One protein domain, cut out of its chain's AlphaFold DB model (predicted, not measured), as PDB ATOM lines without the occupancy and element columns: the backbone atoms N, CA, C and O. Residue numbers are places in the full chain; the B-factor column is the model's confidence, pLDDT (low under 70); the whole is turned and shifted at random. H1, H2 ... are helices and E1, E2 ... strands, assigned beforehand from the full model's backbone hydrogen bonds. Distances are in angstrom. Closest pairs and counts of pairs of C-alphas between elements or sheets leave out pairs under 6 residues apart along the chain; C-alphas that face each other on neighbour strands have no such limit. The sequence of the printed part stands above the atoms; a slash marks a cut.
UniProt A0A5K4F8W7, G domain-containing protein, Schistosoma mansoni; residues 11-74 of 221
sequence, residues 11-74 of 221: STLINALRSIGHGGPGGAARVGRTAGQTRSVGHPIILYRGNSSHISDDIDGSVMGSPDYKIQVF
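AT A GLANCE: This is residues 11 to 74 of the 221 residues of the protein "G domain-containing protein" of Schistosoma mansoni (UniProt A0A5K4F8W7). With little regular structure, the domain is a thin rod: a two-stranded hairpin, E1 and E2, with helix H1 packed beside E1, and long loops reaching to both ends. Residues 56 to 62 stick out at one end; the loop of residues 21 to 44 reaches the other. The 64 printed residues hold H1, E1 and E2 in that order, 21 residues in a mixed class; the antiparallel sheet is E1 - E2. The whole is extended, radius of gyration of the C-alphas 16.7 A, spans 58 by 18 by 15 A.

HOW THE PARTS SIT: E1, residues 45 to 50, and E2, residues 69 to 73, are antiparallel at 161 degrees; N 47 and O 71 are 2.8 A apart, N 71 and O 48 3.0 A. The closest C-alphas of H1, residues 11 to 20, and E1 are those of Arg 18 and Leu 47, 4.1 A apart. Every O i to N i+4 pair in H1 is within hydrogen-bond range.

IN THESE COORDINATES: E1 is 14.7 A long, E2 13.6 A and H1 14.4 A. C-alpha 11 is at (20.107, 40.149, 34.854), C-alpha 73 at (24.940, 47.321, 29.060).

THE WHOLE: The C-alphas farthest apart, Thr 34 and Asp 60, are 58.0 A apart. Both links are long, and the printed part has no cut. Residues 52 to 67 have pLDDT under 70.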
ATOM      1  N   SER A  11      19.603  40.989  35.946       93.38
ATOM      2  CA  SER A  11      20.107  40.149  34.854       93.38
ATOM      3  C   SER A  11      18.967  39.572  34.000       93.38
ATOM      4  O   SER A  11      19.120  39.404  32.791       93.38
ATOM      5  N   THR A  12      17.793  39.334  34.599       92.69
ATOM      6  CA  THR A  12      16.575  38.938  33.876       92.69
ATOM      7  C   THR A  12      16.104  40.051  32.942       92.69
ATOM      8  O   THR A  12      15.850  39.788  31.769       92.69
ATOM      9  N   LEU A  13      16.059  41.298  33.424       94.22
ATOM     10  CA  LEU A  13      15.718  42.470  32.620       94.22
ATOM     11  C   LEU A  13      16.713  42.668  31.471       94.22
ATOM     12  O   LEU A  13      16.301  42.905  30.340       94.22
ATOM     13  N   ILE A  14      18.015  42.511  31.728       93.88
ATOM     14  CA  ILE A  14      19.049  42.587  30.685       93.88
ATOM     15  C   ILE A  14      18.802  41.540  29.596       93.88
ATOM     16  O   ILE A  14      18.844  41.869  28.413       93.88
ATOM     17  N   ASN A  15      18.508  40.294  29.977       93.11
ATOM     18  CA  ASN A  15      18.214  39.235  29.013       93.11
ATOM     19  C   ASN A  15      16.920  39.502  28.229       93.11
ATOM     20  O   ASN A  15      16.885  39.243  27.027       93.11
ATOM     21  N   ALA A  16      15.889  40.066  28.865       93.92
ATOM     22  CA  ALA A  16      14.662  40.473  28.185       93.92
ATOM     23  C   ALA A  16      14.928  41.579  27.147       93.92
ATOM     24  O   ALA A  16      14.560  41.435  25.982       93.92
ATOM     25  N   LEU A  17      15.652  42.637  27.527       93.54
ATOM     26  CA  LEU A  17      16.042  43.718  26.613       93.54
ATOM     27  C   LEU A  17      16.923  43.211  25.466       93.54
ATOM     28  O   LEU A  17      16.746  43.612  24.318       93.54
ATOM     29  N   ARG A  18      17.848  42.291  25.757       91.22
ATOM     30  CA  ARG A  18      18.700  41.646  24.753       91.22
ATOM     31  C   ARG A  18      17.887  40.830  23.747       91.22
ATOM     32  O   ARG A  18      18.230  40.818  22.566       91.22
ATOM     33  N   SER A  19      16.838  40.149  24.211       90.50
ATOM     34  CA  SER A  19      15.925  39.397  23.347       90.50
ATOM     35  C   SER A  19      15.163  40.312  22.391       90.50
ATOM     36  O   SER A  19      14.944  39.932  21.247       90.50
ATOM     37  N   ILE A  20      14.781  41.510  22.844       91.45
ATOM     38  CA  ILE A  20      14.089  42.513  22.021       91.45
ATOM     39  C   ILE A  20      15.049  43.134  21.001       91.45
ATOM     40  O   ILE A  20      14.690  43.319  19.844       91.45
ATOM     41  N   GLY A  21      16.278  43.456  21.413       88.41
ATOM     42  CA  GLY A  21      17.224  44.176  20.564       88.41
ATOM     43  C   GLY A  21      18.031  43.316  19.583       88.41
ATOM     44  O   GLY A  21      18.875  43.852  18.874       88.41
ATOM     45  N   HIS A  22      17.817  42.000  19.515       84.29
ATOM     46  CA  HIS A  22      18.634  41.096  18.692       84.29
ATOM     47  C   HIS A  22      20.143  41.188  19.002       84.29
ATOM     48  O   HIS A  22      20.977  41.221  18.098       84.29
ATOM     49  N   GLY A  23      20.525  41.182  20.285       79.13
ATOM     50  CA  GLY A  23      21.921  41.316  20.745       79.13
ATOM     51  C   GLY A  23      22.908  40.204  20.328       79.13
ATOM     52  O   GLY A  23      24.016  40.142  20.863       79.13
ATOM     53  N   GLY A  24      22.521  39.330  19.393       78.69
ATOM     54  CA  GLY A  24      23.330  38.257  18.816       78.69
ATOM     55  C   GLY A  24      23.422  36.989  19.676       78.69
ATOM     56  O   GLY A  24      22.759  36.875  20.711       78.69
ATOM     57  N   PRO A  25      24.239  36.003  19.265       77.98
ATOM     58  CA  PRO A  25      24.584  34.840  20.081       77.98
ATOM     59  C   PRO A  25      25.645  35.184  21.146       77.98
ATOM     60  O   PRO A  25      26.494  36.044  20.929       77.98
ATOM     61  N   GLY A  26      25.615  34.492  22.294       77.51
ATOM     62  CA  GLY A  26      26.646  34.570  23.346       77.51
ATOM     63  C   GLY A  26      26.637  35.838  24.221       77.51
ATOM     64  O   GLY A  26      26.323  36.928  23.766       77.51
ATOM     65  N   GLY A  27      26.998  35.716  25.504       78.60
ATOM     66  CA  GLY A  27      27.049  36.863  26.433       78.60
ATOM     67  C   GLY A  27      25.721  37.206  27.120       78.60
ATOM     68  O   GLY A  27      25.513  38.352  27.509       78.60
ATOM     69  N   ALA A  28      24.813  36.235  27.266       84.60
ATOM     70  CA  ALA A  28      23.643  36.388  28.130       84.60
ATOM     71  C   ALA A  28      24.075  36.612  29.589       84.60
ATOM     72  O   ALA A  28      25.048  36.014  30.058       84.60
ATOM     73  N   ALA A  29      23.333  37.449  30.314       87.51
ATOM     74  CA  ALA A  29      23.562  37.642  31.737       87.51
ATOM     75  C   ALA A  29      23.196  36.355  32.487       87.51
ATOM     76  O   ALA A  29      22.139  35.761  32.247       87.51
ATOM     77  N   ARG A  30      24.054  35.913  33.411       86.68
ATOM     78  CA  ARG A  30      23.761  34.754  34.257       86.68
ATOM     79  C   ARG A  30      22.643  35.116  35.232       86.68
ATOM     80  O   ARG A  30      22.803  36.004  36.061       86.68
ATOM     81  N   VAL A  31      21.530  34.393  35.162       86.78
ATOM     82  CA  VAL A  31      20.374  34.574  36.051       86.78
ATOM     83  C   VAL A  31      20.272  33.388  37.003       86.78
ATOM     84  O   VAL A  31      20.555  32.249  36.642       86.78
ATOM     85  N   GLY A  32      19.845  33.654  38.231       81.62
ATOM     86  CA  GLY A  32      19.543  32.649  39.239       81.62
ATOM     87  C   GLY A  32      18.748  33.279  40.376       81.62
ATOM     88  O   GLY A  32      18.780  34.493  40.553       81.62
ATOM     89  N   ARG A  33      18.026  32.443  41.126       74.33
ATOM     90  CA  ARG A  33      17.140  32.869  42.226       74.33
ATOM     91  C   ARG A  33      17.868  33.120  43.551       74.33
ATOM     92  O   ARG A  33      17.281  33.643  44.484       74.33
ATOM     93  N   THR A  34      19.130  32.711  43.652       76.31
ATOM     94  CA  THR A  34      19.971  32.964  44.830       76.31
ATOM     95  C   THR A  34      20.746  34.258  44.632       76.31
ATOM     96  O   THR A  34      21.297  34.466  43.547       76.31
ATOM     97  N   ALA A  35      20.854  35.086  45.673       76.06
ATOM     98  CA  ALA A  35      21.705  36.272  45.662       76.06
ATOM     99  C   ALA A  35      23.153  35.959  45.238       76.06
ATOM    100  O   ALA A  35      23.654  34.844  45.387       76.06
ATOM    101  N   GLY A  36      23.835  36.967  44.685       80.24
ATOM    102  CA  GLY A  36      25.255  36.866  44.337       80.24
ATOM    103  C   GLY A  36      25.580  36.089  43.053       80.24
ATOM    104  O   GLY A  36      26.718  35.644  42.903       80.24
ATOM    105  N   GLN A  37      24.630  35.918  42.117       80.99
ATOM    106  CA  GLN A  37      24.939  35.345  40.789       80.99
ATOM    107  C   GLN A  37      25.951  36.196  40.015       80.99
ATOM    108  O   GLN A  37      26.923  35.663  39.481       80.99
ATOM    109  N   THR A  38      25.743  37.513  39.991       83.14
ATOM    110  CA  THR A  38      26.685  38.477  39.416       83.14
ATOM    111  C   THR A  38      27.652  38.901  40.516       83.14
ATOM    112  O   THR A  38      27.282  39.664  41.404       83.14
ATOM    113  N   ARG A  39      28.872  38.351  40.497       82.90
ATOM    114  CA  ARG A  39      29.917  38.610  41.511       82.90
ATOM    115  C   ARG A  39      30.863  39.750  41.138       82.90
ATOM    116  O   ARG A  39      31.502  40.323  42.009       82.90
ATOM    117  N   SER A  40      30.943  40.078  39.855       84.32
ATOM    118  CA  SER A  40      31.787  41.139  39.312       84.32
ATOM    119  C   SER A  40      31.136  41.737  38.068       84.32
ATOM    120  O   SER A  40      30.289  41.102  37.436       84.32
ATOM    121  N   VAL A  41      31.517  42.972  37.733       85.15
ATOM    122  CA  VAL A  41      31.115  43.600  36.470       85.15
ATOM    123  C   VAL A  41      31.865  42.896  35.341       85.15
ATOM    124  O   VAL A  41      33.092  42.931  35.290       85.15
ATOM    125  N   GLY A  42      31.125  42.199  34.482       85.40
ATOM    126  CA  GLY A  42      31.682  41.464  33.348       85.40
ATOM    127  C   GLY A  42      31.895  42.333  32.107       85.40
ATOM    128  O   GLY A  42      31.775  43.560  32.137       85.40
ATOM    129  N   HIS A  43      32.168  41.673  30.980       88.46
ATOM    130  CA  HIS A  43      32.185  42.331  29.675       88.46
ATOM    131  C   HIS A  43      30.824  42.975  29.348       88.46
ATOM    132  O   HIS A  43      29.785  42.455  29.768       88.46
ATOM    133  N   PRO A  44      30.805  44.073  28.567       90.21
ATOM    134  CA  PRO A  44      29.560  44.703  28.164       90.21
ATOM    135  C   PRO A  44      28.685  43.734  27.365       90.21
ATOM    136  O   PRO A  44      29.104  43.176  26.350       90.21
ATOM    137  N   ILE A  45      27.439  43.588  27.800       91.38
ATOM    138  CA  ILE A  45      26.411  42.794  27.140       91.38
ATOM    139  C   ILE A  45      25.814  43.638  26.020       91.38
ATOM    140  O   ILE A  45      25.326  44.743  26.252       91.38
ATOM    141  N   ILE A  46      25.849  43.123  24.794       92.12
ATOM    142  CA  ILE A  46      25.211  43.774  23.648       92.12
ATOM    143  C   ILE A  46      23.705  43.522  23.741       92.12
ATOM    144  O   ILE A  46      23.275  42.368  23.814       92.12
ATOM    145  N   LEU A  47      22.924  44.601  23.760       91.48
ATOM    146  CA  LEU A  47      21.465  44.552  23.708       91.48
ATOM    147  C   LEU A  47      20.961  44.631  22.273       91.48
ATOM    148  O   LEU A  47      20.075  43.869  21.909       91.48
ATOM    149  N   TYR A  48      21.543  45.538  21.486       89.40
ATOM    150  CA  TYR A  48      21.146  45.806  20.110       89.40
ATOM    151  C   TYR A  48      22.357  45.978  19.209       89.40
ATOM    152  O   TYR A  48      23.359  46.570  19.628       89.40
ATOM    153  N   ARG A  49      22.241  45.489  17.973       84.36
ATOM    154  CA  ARG A  49      23.226  45.672  16.910       84.36
ATOM    155  C   ARG A  49      22.535  46.207  15.657       84.36
ATOM    156  O   ARG A  49      21.659  45.540  15.117       84.36
ATOM    157  N   GLY A  50      22.941  47.386  15.198       81.90
ATOM    158  CA  GLY A  50      22.522  47.936  13.915       81.90
ATOM    159  C   GLY A  50      23.554  47.601  12.843       81.90
ATOM    160  O   GLY A  50      24.651  48.145  12.874       81.90
ATOM    161  N   ASN A  51      23.200  46.740  11.886       70.53
ATOM    162  CA  ASN A  51      24.005  46.515  10.684       70.53
ATOM    163  C   ASN A  51      23.327  47.220   9.498       70.53
ATOM    164  O   ASN A  51      22.165  46.937   9.211       70.53
ATOM    165  N   SER A  52      24.047  48.071   8.761       58.11
ATOM    166  CA  SER A  52      23.667  48.362   7.374       58.11
ATOM    167  C   SER A  52      24.153  47.205   6.511       58.11
ATOM    168  O   SER A  52      25.320  47.137   6.137       58.11
ATOM    169  N   SER A  53      23.289  46.232   6.254       51.70
ATOM    170  CA  SER A  53      23.582  45.173   5.291       51.70
ATOM    171  C   SER A  53      22.317  44.812   4.532       51.70
ATOM    172  O   SER A  53      21.780  43.740   4.758       51.70
ATOM    173  N   HIS A  54      21.816  45.730   3.698       44.24
ATOM    174  CA  HIS A  54      20.962  45.437   2.536       44.24
ATOM    175  C   HIS A  54      20.873  46.661   1.605       44.24
ATOM    176  O   HIS A  54      19.787  47.158   1.350       44.24
ATOM    177  N   ILE A  55      22.004  47.154   1.092       43.62
ATOM    178  CA  ILE A  55      22.048  47.754  -0.255       43.62
ATOM    179  C   ILE A  55      23.344  47.262  -0.897       43.62
ATOM    180  O   ILE A  55      24.376  47.921  -0.900       43.62
ATOM    181  N   SER A  56      23.311  46.016  -1.351       44.34
ATOM    182  CA  SER A  56      24.149  45.585  -2.462       44.34
ATOM    183  C   SER A  56      23.330  45.858  -3.720       44.34
ATOM    184  O   SER A  56      22.554  44.996  -4.108       44.34
ATOM    185  N   ASP A  57      23.385  47.086  -4.227       45.72
ATOM    186  CA  ASP A  57      23.132  47.434  -5.635       45.72
ATOM    187  C   ASP A  57      23.472  48.919  -5.852       45.72
ATOM    188  O   ASP A  57      22.689  49.705  -6.377       45.72
ATOM    189  N   ASP A  58      24.678  49.319  -5.441       47.95
ATOM    190  CA  ASP A  58      25.265  50.566  -5.928       47.95
ATOM    191  C   ASP A  58      25.994  50.258  -7.242       47.95
ATOM    192  O   ASP A  58      27.156  49.847  -7.260       47.95
ATOM    193  N   ILE A  59      25.284  50.455  -8.355       53.11
ATOM    194  CA  ILE A  59      25.904  50.750  -9.657       53.11
ATOM    195  C   ILE A  59      26.418  52.202  -9.699       53.11
ATOM    196  O   ILE A  59      27.153  52.546 -10.618       53.11
ATOM    197  N   ASP A  60      26.140  53.047  -8.702       49.72
ATOM    198  CA  ASP A  60      26.676  54.409  -8.668       49.72
ATOM    199  C   ASP A  60      27.325  54.727  -7.320       49.72
ATOM    200  O   ASP A  60      26.757  54.511  -6.252       49.72
ATOM    201  N   GLY A  61      28.587  55.137  -7.389       51.16
ATOM    202  CA  GLY A  61      29.541  55.036  -6.298       51.16
ATOM    203  C   GLY A  61      29.285  56.002  -5.142       51.16
ATOM    204  O   GLY A  61      28.939  57.164  -5.328       51.16
ATOM    205  N   SER A  62      29.621  55.526  -3.941       47.23
ATOM    206  CA  SER A  62      29.779  56.307  -2.709       47.23
ATOM    207  C   SER A  62      28.505  56.586  -1.897       47.23
ATOM    208  O   SER A  62      28.314  57.702  -1.406       47.23
ATOM    209  N   VAL A  63      27.704  55.559  -1.596       52.96
ATOM    210  CA  VAL A  63      26.897  55.592  -0.367       52.96
ATOM    211  C   VAL A  63      27.809  55.209   0.803       52.96
ATOM    212  O   VAL A  63      28.186  54.051   0.977       52.96
ATOM    213  N   MET A  64      28.215  56.196   1.613       50.78
ATOM    214  CA  MET A  64      28.824  55.933   2.920       50.78
ATOM    215  C   MET A  64      27.855  55.057   3.721       50.78
ATOM    216  O   MET A  64      26.835  55.551   4.202       50.78
ATOM    217  N   GLY A  65      28.153  53.760   3.849       55.76
ATOM    218  CA  GLY A  65      27.389  52.870   4.715       55.76
ATOM    219  C   GLY A  65      27.252  53.509   6.097       55.76
ATOM    220  O   GLY A  65      28.236  54.012   6.645       55.76
ATOM    221  N   SER A  66      26.033  53.557   6.641       60.26
ATOM    222  CA  SER A  66      25.832  54.097   7.985       60.26
ATOM    223  C   SER A  66      26.708  53.326   8.988       60.26
ATOM    224  O   SER A  66      26.880  52.111   8.843       60.26
ATOM    225  N   PRO A  67      27.322  54.012   9.970       67.81
ATOM    226  CA  PRO A  67      28.289  53.387  10.865       67.81
ATOM    227  C   PRO A  67      27.654  52.234  11.652       67.81
ATOM    228  O   PRO A  67      26.529  52.365  12.129       67.81
ATOM    229  N   ASP A  68      28.388  51.126  11.818       78.66
ATOM    230  CA  ASP A  68      28.009  50.026  12.720       78.66
ATOM    231  C   ASP A  68      27.850  50.597  14.139       78.66
ATOM    232  O   ASP A  68      28.785  51.178  14.701       78.66
ATOM    233  N   TYR A  69      26.651  50.475  14.707       86.79
ATOM    234  CA  TYR A  69      26.343  50.968  16.044       86.79
ATOM    235  C   TYR A  69      25.714  49.871  16.894       86.79
ATOM    236  O   TYR A  69      24.996  48.984  16.431       86.79
ATOM    237  N   LYS A  70      25.983  49.939  18.196       89.52
ATOM    238  CA  LYS A  70      25.523  48.946  19.167       89.52
ATOM    239  C   LYS A  70      25.127  49.604  20.477       89.52
ATOM    240  O   LYS A  70      25.793  50.524  20.942       89.52
ATOM    241  N   ILE A  71      24.079  49.075  21.099       93.01
ATOM    242  CA  ILE A  71      23.688  49.433  22.465       93.01
ATOM    243  C   ILE A  71      24.254  48.368  23.399       93.01
ATOM    244  O   ILE A  71      24.003  47.175  23.211       93.01
ATOM    245  N   GLN A  72      25.025  48.793  24.400       93.29
ATOM    246  CA  GLN A  72      25.682  47.902  25.355       93.29
ATOM    247  C   GLN A  72      25.300  48.236  26.794       93.29
ATOM    248  O   GLN A  72      25.108  49.398  27.156       93.29
ATOM    249  N   VAL A  73      25.239  47.207  27.635       94.06
ATOM    250  CA  VAL A  73      24.940  47.321  29.060       94.06
ATOM    251  C   VAL A  73      25.956  46.543  29.882       94.06
ATOM    252  O   VAL A  73      26.312  45.414  29.567       94.06
ATOM    253  N   PHE A  74      26.393  47.152  30.977       93.00
ATOM    254  CA  PHE A  74      27.153  46.485  32.027       93.00
ATOM    255  C   PHE A  74      26.188  45.985  33.101       93.00
ATOM    256  O   PHE A  74      25.452  46.800  33.669       93.00
TER     257      PHE A  74